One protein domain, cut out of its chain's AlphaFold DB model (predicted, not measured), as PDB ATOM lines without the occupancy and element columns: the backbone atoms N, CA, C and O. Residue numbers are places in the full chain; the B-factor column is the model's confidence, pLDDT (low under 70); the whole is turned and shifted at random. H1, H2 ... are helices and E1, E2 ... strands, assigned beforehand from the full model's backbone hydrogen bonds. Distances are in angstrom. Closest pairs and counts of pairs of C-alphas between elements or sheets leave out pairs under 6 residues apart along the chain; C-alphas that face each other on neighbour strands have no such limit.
ATOM      1  N   THR A  78      26.904  29.315 -32.545       88.88
ATOM      2  CA  THR A  78      25.682  29.242 -33.349       88.88
ATOM      3  C   THR A  78      25.472  27.823 -33.881       88.88
ATOM      4  O   THR A  78      24.375  27.280 -33.720       88.88
ATOM      5  N   PHE A  79      26.513  27.206 -34.450       86.94
ATOM      6  CA  PHE A  79      26.499  25.839 -34.970       86.94
ATOM      7  C   PHE A  79      27.666  25.026 -34.412       86.94
ATOM      8  O   PHE A  79      28.822  25.431 -34.493       86.94
ATOM      9  N   TRP A  80      27.393  23.808 -33.936       84.12
ATOM     10  CA  TRP A  80      28.432  22.968 -33.332       84.12
ATOM     11  C   TRP A  80      29.594  22.618 -34.285       84.12
ATOM     12  O   TRP A  80      30.713  22.436 -33.814       84.12
ATOM     13  N   HIS A  81      29.337  22.537 -35.599       83.69
ATOM     14  CA  HIS A  81      30.316  22.155 -36.628       83.69
ATOM     15  C   HIS A  81      30.773  23.315 -37.519       83.69
ATOM     16  O   HIS A  81      31.938  23.337 -37.908       83.69
ATOM     17  N   LEU A  82      29.882  24.255 -37.871       89.12
ATOM     18  CA  LEU A  82      30.226  25.309 -38.835       89.12
ATOM     19  C   LEU A  82      31.133  26.370 -38.222       89.12
ATOM     20  O   LEU A  82      32.070  26.788 -38.889       89.12
ATOM     21  N   ASP A  83      30.904  26.754 -36.967       88.94
ATOM     22  CA  ASP A  83      31.621  27.867 -36.337       88.94
ATOM     23  C   ASP A  83      33.129  27.618 -36.263       88.94
ATOM     24  O   ASP A  83      33.924  28.492 -36.596       88.94
ATOM     25  N   PHE A  84      33.529  26.397 -35.890       89.88
ATOM     26  CA  PHE A  84      34.940  26.014 -35.855       89.88
ATOM     27  C   PHE A  84      35.579  26.114 -37.242       89.88
ATOM     28  O   PHE A  84      36.651  26.689 -37.395       89.88
ATOM     29  N   LEU A  85      34.915  25.560 -38.257       91.69
ATOM     30  CA  LEU A  85      35.444  25.547 -39.616       91.69
ATOM     31  C   LEU A  85      35.482  26.956 -40.219       91.69
ATOM     32  O   LEU A  85      36.434  27.285 -40.914       91.69
ATOM     33  N   ALA A  86      34.482  27.792 -39.930       90.38
ATOM     34  CA  ALA A  86      34.424  29.185 -40.366       90.38
ATOM     35  C   ALA A  86      35.529  30.053 -39.741       90.38
ATOM     36  O   ALA A  86      35.881  31.082 -40.312       90.38
ATOM     37  N   ALA A  87      36.087  29.640 -38.598       89.44
ATOM     38  CA  ALA A  87      37.202  30.319 -37.944       89.44
ATOM     39  C   ALA A  87      38.583  29.968 -38.542       89.44
ATOM     40  O   ALA A  87      39.588  30.571 -38.160       89.44
ATOM     41  N   LEU A  88      38.661  28.999 -39.463       92.62
ATOM     42  CA  LEU A  88      39.908  28.635 -40.139       92.62
ATOM     43  C   LEU A  88      40.183  29.565 -41.329       92.62
ATOM     44  O   LEU A  88      39.279  29.926 -42.086       92.62
ATOM     45  N   ASN A  89      41.458  29.892 -41.551       93.75
ATOM     46  CA  ASN A  89      41.882  30.541 -42.790       93.75
ATOM     47  C   ASN A  89      41.572  29.624 -43.984       93.75
ATOM     48  O   ASN A  89      41.553  28.399 -43.856       93.75
ATOM     49  N   GLY A  90      41.310  30.216 -45.150       93.81
ATOM     50  CA  GLY A  90      40.943  29.467 -46.358       93.81
ATOM     51  C   GLY A  90      39.497  28.955 -46.377       93.81
ATOM     52  O   GLY A  90      39.090  28.354 -47.373       93.81
ATOM     53  N   VAL A  91      38.692  29.233 -45.344       94.62
ATOM     54  CA  VAL A  91      37.265  28.881 -45.275       94.62
ATOM     55  C   VAL A  91      36.406  30.147 -45.221       94.62
ATOM     56  O   VAL A  91      36.728  31.110 -44.531       94.62
ATOM     57  N   LYS A  92      35.296  30.163 -45.965       91.75
ATOM     58  CA  LYS A  92      34.282  31.226 -45.902       91.75
ATOM     59  C   LYS A  92      32.912  30.648 -45.591       91.75
ATOM     60  O   LYS A  92      32.468  29.723 -46.270       91.75
ATOM     61  N   GLU A  93      32.221  31.235 -44.619       90.88
ATOM     62  CA  GLU A  93      30.793  30.996 -44.414       90.88
ATOM     63  C   GLU A  93      29.984  31.704 -45.508       90.88
ATOM     64  O   GLU A  93      30.187  32.887 -45.792       90.88
ATOM     65  N   ILE A  94      29.067  30.972 -46.137       90.38
ATOM     66  CA  ILE A  94      28.194  31.464 -47.203       90.38
ATOM     67  C   ILE A  94      26.733  31.138 -46.895       90.38
ATOM     68  O   ILE A  94      26.413  30.213 -46.142       90.38
ATOM     69  N   GLU A  95      25.826  31.911 -47.485       87.56
ATOM     70  CA  GLU A  95      24.398  31.598 -47.452       87.56
ATOM     71  C   GLU A  95      24.086  30.404 -48.348       87.56
ATOM     72  O   GLU A  95      24.714  30.204 -49.388       87.56
ATOM     73  N   ALA A  96      23.113  29.606 -47.929       82.44
ATOM     74  CA  ALA A  96      22.594  28.492 -48.702       82.44
ATOM     75  C   ALA A  96      21.096  28.687 -48.951       82.44
ATOM     76  O   ALA A  96      20.393  29.291 -48.146       82.44
ATOM     77  N   GLU A  97      20.577  28.124 -50.040       77.25
ATOM     78  CA  GLU A  97      19.129  28.119 -50.283       77.25
ATOM     79  C   GLU A  97      18.390  27.192 -49.308       77.25
ATOM     80  O   GLU A  97      17.244  27.439 -48.932       77.25
ATOM     81  N   LYS A  98      19.043  26.099 -48.901       71.88
ATOM     82  CA  LYS A  98      18.496  25.096 -47.987       71.88
ATOM     83  C   LYS A  98      19.568  24.653 -47.011       71.88
ATOM     84  O   LYS A  98      20.709  24.403 -47.396       71.88
ATOM     85  N   PHE A  99      19.178  24.507 -45.749       73.12
ATOM     86  CA  PHE A  99      19.995  23.781 -44.791       73.12
ATOM     87  C   PHE A  99      20.009  22.297 -45.186       73.12
ATOM     88  O   PHE A  99      18.995  21.763 -45.639       73.12
ATOM     89  N   SER A 100      21.154  21.633 -45.029       68.88
ATOM     90  CA  SER A 100      21.361  20.241 -45.460       68.88
ATOM     91  C   SER A 100      20.458  19.232 -44.738       68.88
ATOM     92  O   SER A 100      20.288  18.108 -45.210       68.88
ATOM     93  N   VAL A 101      19.843  19.636 -43.622       71.31
ATOM     94  CA  VAL A 101      18.922  18.828 -42.819       71.31
ATOM     95  C   VAL A 101      17.548  19.496 -42.761       71.31
ATOM     96  O   VAL A 101      17.429  20.677 -42.435       71.31
ATOM     97  N   GLN A 102      16.495  18.722 -43.028       71.50
ATOM     98  CA  GLN A 102      15.111  19.156 -42.841       71.50
ATOM     99  C   GLN A 102      14.621  18.772 -41.445       71.50
ATOM    100  O   GLN A 102      14.494  17.592 -41.116       71.50
ATOM    101  N   PHE A 103      14.312  19.772 -40.625       74.81
ATOM    102  CA  PHE A 103      13.702  19.562 -39.315       74.81
ATOM    103  C   PHE A 103      12.180  19.685 -39.408       74.81
ATOM    104  O   PHE A 103      11.656  20.503 -40.155       74.81
ATOM    105  N   LYS A 104      11.459  18.899 -38.599       70.06
ATOM    106  CA  LYS A 104       9.987  18.853 -38.635       70.06
ATOM    107  C   LYS A 104       9.291  20.156 -38.214       70.06
ATOM    108  O   LYS A 104       8.160  20.366 -38.625       70.06
ATOM    109  N   HIS A 105       9.921  20.989 -37.381       62.41
ATOM    110  CA  HIS A 105       9.235  22.122 -36.737       62.41
ATOM    111  C   HIS A 105       9.952  23.469 -36.856       62.41
ATOM    112  O   HIS A 105       9.290  24.498 -36.823       62.41
ATOM    113  N   HIS A 106      11.282  23.490 -36.963       66.19
ATOM    114  CA  HIS A 106      12.052  24.733 -36.958       66.19
ATOM    115  C   HIS A 106      13.052  24.740 -38.103       66.19
ATOM    116  O   HIS A 106      13.938  23.889 -38.166       66.19
ATOM    117  N   SER A 107      12.927  25.721 -38.989       63.22
ATOM    118  CA  SER A 107      13.937  25.985 -40.007       63.22
ATOM    119  C   SER A 107      15.141  26.659 -39.363       63.22
ATOM    120  O   SER A 107      15.004  27.619 -38.604       63.22
ATOM    121  N   VAL A 108      16.329  26.155 -39.672       71.06
ATOM    122  CA  VAL A 108      17.591  26.767 -39.253       71.06
ATOM    123  C   VAL A 108      18.028  27.760 -40.326       71.06
ATOM    124  O   VAL A 108      17.715  27.567 -41.503       71.06
ATOM    125  N   ARG A 109      18.739  28.828 -39.936       75.06
ATOM    126  CA  ARG A 109      19.339  29.768 -40.895       75.06
ATOM    127  C   ARG A 109      20.217  28.966 -41.868       75.06
ATOM    128  O   ARG A 109      21.143  28.301 -41.401       75.06
ATOM    129  N   PRO A 110      19.929  28.972 -43.179       81.44
ATOM    130  CA  PRO A 110      20.644  28.124 -44.114       81.44
ATOM    131  C   PRO A 110      22.025  28.731 -44.388       81.44
ATOM    132  O   PRO A 110      22.183  29.672 -45.163       81.44
ATOM    133  N   LYS A 111      23.028  28.200 -43.692       86.25
ATOM    134  CA  LYS A 111      24.442  28.546 -43.838       86.25
ATOM    135  C   LYS A 111      25.234  27.297 -44.206       86.25
ATOM    136  O   LYS A 111      24.879  26.190 -43.798       86.25
ATOM    137  N   THR A 112      26.282  27.480 -44.996       90.06
ATOM    138  CA  THR A 112      27.258  26.439 -45.338       90.06
ATOM    139  C   THR A 112      28.641  27.069 -45.499       90.06
ATOM    140  O   THR A 112      28.815  28.267 -45.283       90.06
ATOM    141  N   LEU A 113      29.637  26.265 -45.853       91.88
ATOM    142  CA  LEU A 113      31.028  26.682 -45.968       91.88
ATOM    143  C   LEU A 113      31.540  26.458 -47.387       91.88
ATOM    144  O   LEU A 113      31.159  25.493 -48.051       91.88
ATOM    145  N   ASN A 114      32.443  27.330 -47.822       94.44
ATOM    146  CA  ASN A 114      33.218  27.171 -49.042       94.44
ATOM    147  C   ASN A 114      34.716  27.223 -48.715       94.44
ATOM    148  O   ASN A 114      35.162  28.136 -48.017       94.44
ATOM    149  N   ILE A 115      35.484  26.262 -49.231       95.75
ATOM    150  CA  ILE A 115      36.948  26.257 -49.128       95.75
ATOM    151  C   ILE A 115      37.478  27.061 -50.312       95.75
ATOM    152  O   ILE A 115      37.289  26.677 -51.464       95.75
ATOM    153  N   VAL A 116      38.105  28.197 -50.025       96.88
ATOM    154  CA  VAL A 116      38.551  29.164 -51.038       96.88
ATOM    155  C   VAL A 116      40.067  29.223 -51.192       96.88
ATOM    156  O   VAL A 116      40.541  29.798 -52.166       96.88
ATOM    157  N   ASP A 117      40.809  28.651 -50.246       96.69
ATOM    158  CA  ASP A 117      42.270  28.585 -50.261       96.69
ATOM    159  C   ASP A 117      42.759  27.448 -49.342       96.69
ATOM    160  O   ASP A 117      41.961  26.675 -48.803       96.69
ATOM    161  N   LYS A 118      44.074  27.345 -49.151       96.19
ATOM    162  CA  LYS A 118      44.709  26.455 -48.183       96.19
ATOM    163  C   LYS A 118      44.133  26.673 -46.778       96.19
ATOM    164  O   LYS A 118      44.106  27.788 -46.268       96.19
ATOM    165  N   VAL A 119      43.709  25.573 -46.154       96.25
ATOM    166  CA  VAL A 119      43.134  25.570 -44.803       96.25
ATOM    167  C   VAL A 119      44.239  25.557 -43.754       96.25
ATOM    168  O   VAL A 119      45.088  24.664 -43.754       96.25
ATOM    169  N   GLU A 120      44.203  26.523 -42.842       94.06
ATOM    170  CA  GLU A 120      45.156  26.647 -41.739       94.06
ATOM    171  C   GLU A 120      44.528  27.357 -40.531       94.06
ATOM    172  O   GLU A 120      43.514  28.051 -40.646       94.06
ATOM    173  N   PHE A 121      45.115  27.160 -39.349       92.31
ATOM    174  CA  PHE A 121      44.738  27.942 -38.173       92.31
ATOM    175  C   PHE A 121      45.126  29.402 -38.392       92.31
ATOM    176  O   PHE A 121      46.188  29.688 -38.943       92.31
ATOM    177  N   SER A 122      44.268  30.324 -37.960       79.69
ATOM    178  CA  SER A 122      44.622  31.738 -37.976       79.69
ATOM    179  C   SER A 122      45.563  32.063 -36.811       79.69
ATOM    180  O   SER A 122      45.407  31.530 -35.715       79.69
ATOM    181  N   ASP A 123      46.505  32.982 -37.025       76.25
ATOM    182  CA  ASP A 123      47.342  33.549 -35.953       76.25
ATOM    183  C   ASP A 123      46.565  34.538 -35.057       76.25
ATOM    184  O   ASP A 123      47.136  35.181 -34.174       76.25
TER     185      ASP A 123
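Overview. This is residues 78 to 123 of the 129 residues of the protein "5-methyltetrahydropteroyltriglutamate--homocysteine methyltransferase" of Haemophilus parasuis (UniProt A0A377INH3). A long two-stranded hairpin, E1 and E2, makes the length of a narrow rod together with the long loop that joins its strands, residues 96 to 110, and the short helix H1 packs on the strands. The loop reaches one end of the rod at Lys 104, while E2 bends near the other end. The printed part has 46 residues, with one named helix and two named strands in the order H1, E1, E2; the sheet has the order E1 - E2 and is antiparallel. The class is mixed, helices and strands, with under half of the residues in named elements. The whole is loose, with a radius of gyration of the C-alphas of 12.2 A and spans of 40 by 18 by 11 A.

Arrangement. H1, residues 82 to 86, is joined to E1, residues 89 to 95, by a tight link; their closest C-alphas are those of Ala 86 and Glu 93, 5.7 A apart. In H1 every O i to N i+4 pair is within hydrogen-bond range. E1 forms a hairpin with E2, residues 111 to 120, antiparallel at 166 degrees between their directions. N 94 and O 112 are within hydrogen-bond range at 2.8 A, and so are N 89 and O 120 at 2.9 A. E2 bends by 99 degrees at residue 117. The closest C-alphas of H1 and E2 are those of Ala 86 and Leu 113, 7.0 A apart.

Along the chain. H1 begins at C-alpha 82 (30.226, 25.309, -38.835) and measures 5.9 A from first to last C-alpha. E1 measures 18.1 A and begins at C-alpha 89 (41.882, 30.541, -42.790). E2 measures 20.9 A and ends at C-alpha 120 (45.156, 26.647, -41.739).

Size, cuts and confidence. The two C-alphas farthest apart, those of Lys 104 and Asp 123, are 40.2 A apart. The printed part has no cut. The link from E1 to E2 is long, with 15 residues. The mean pLDDT of the printed part is 84.5, and it is under 70 at residue 100 and residues 105 to 107.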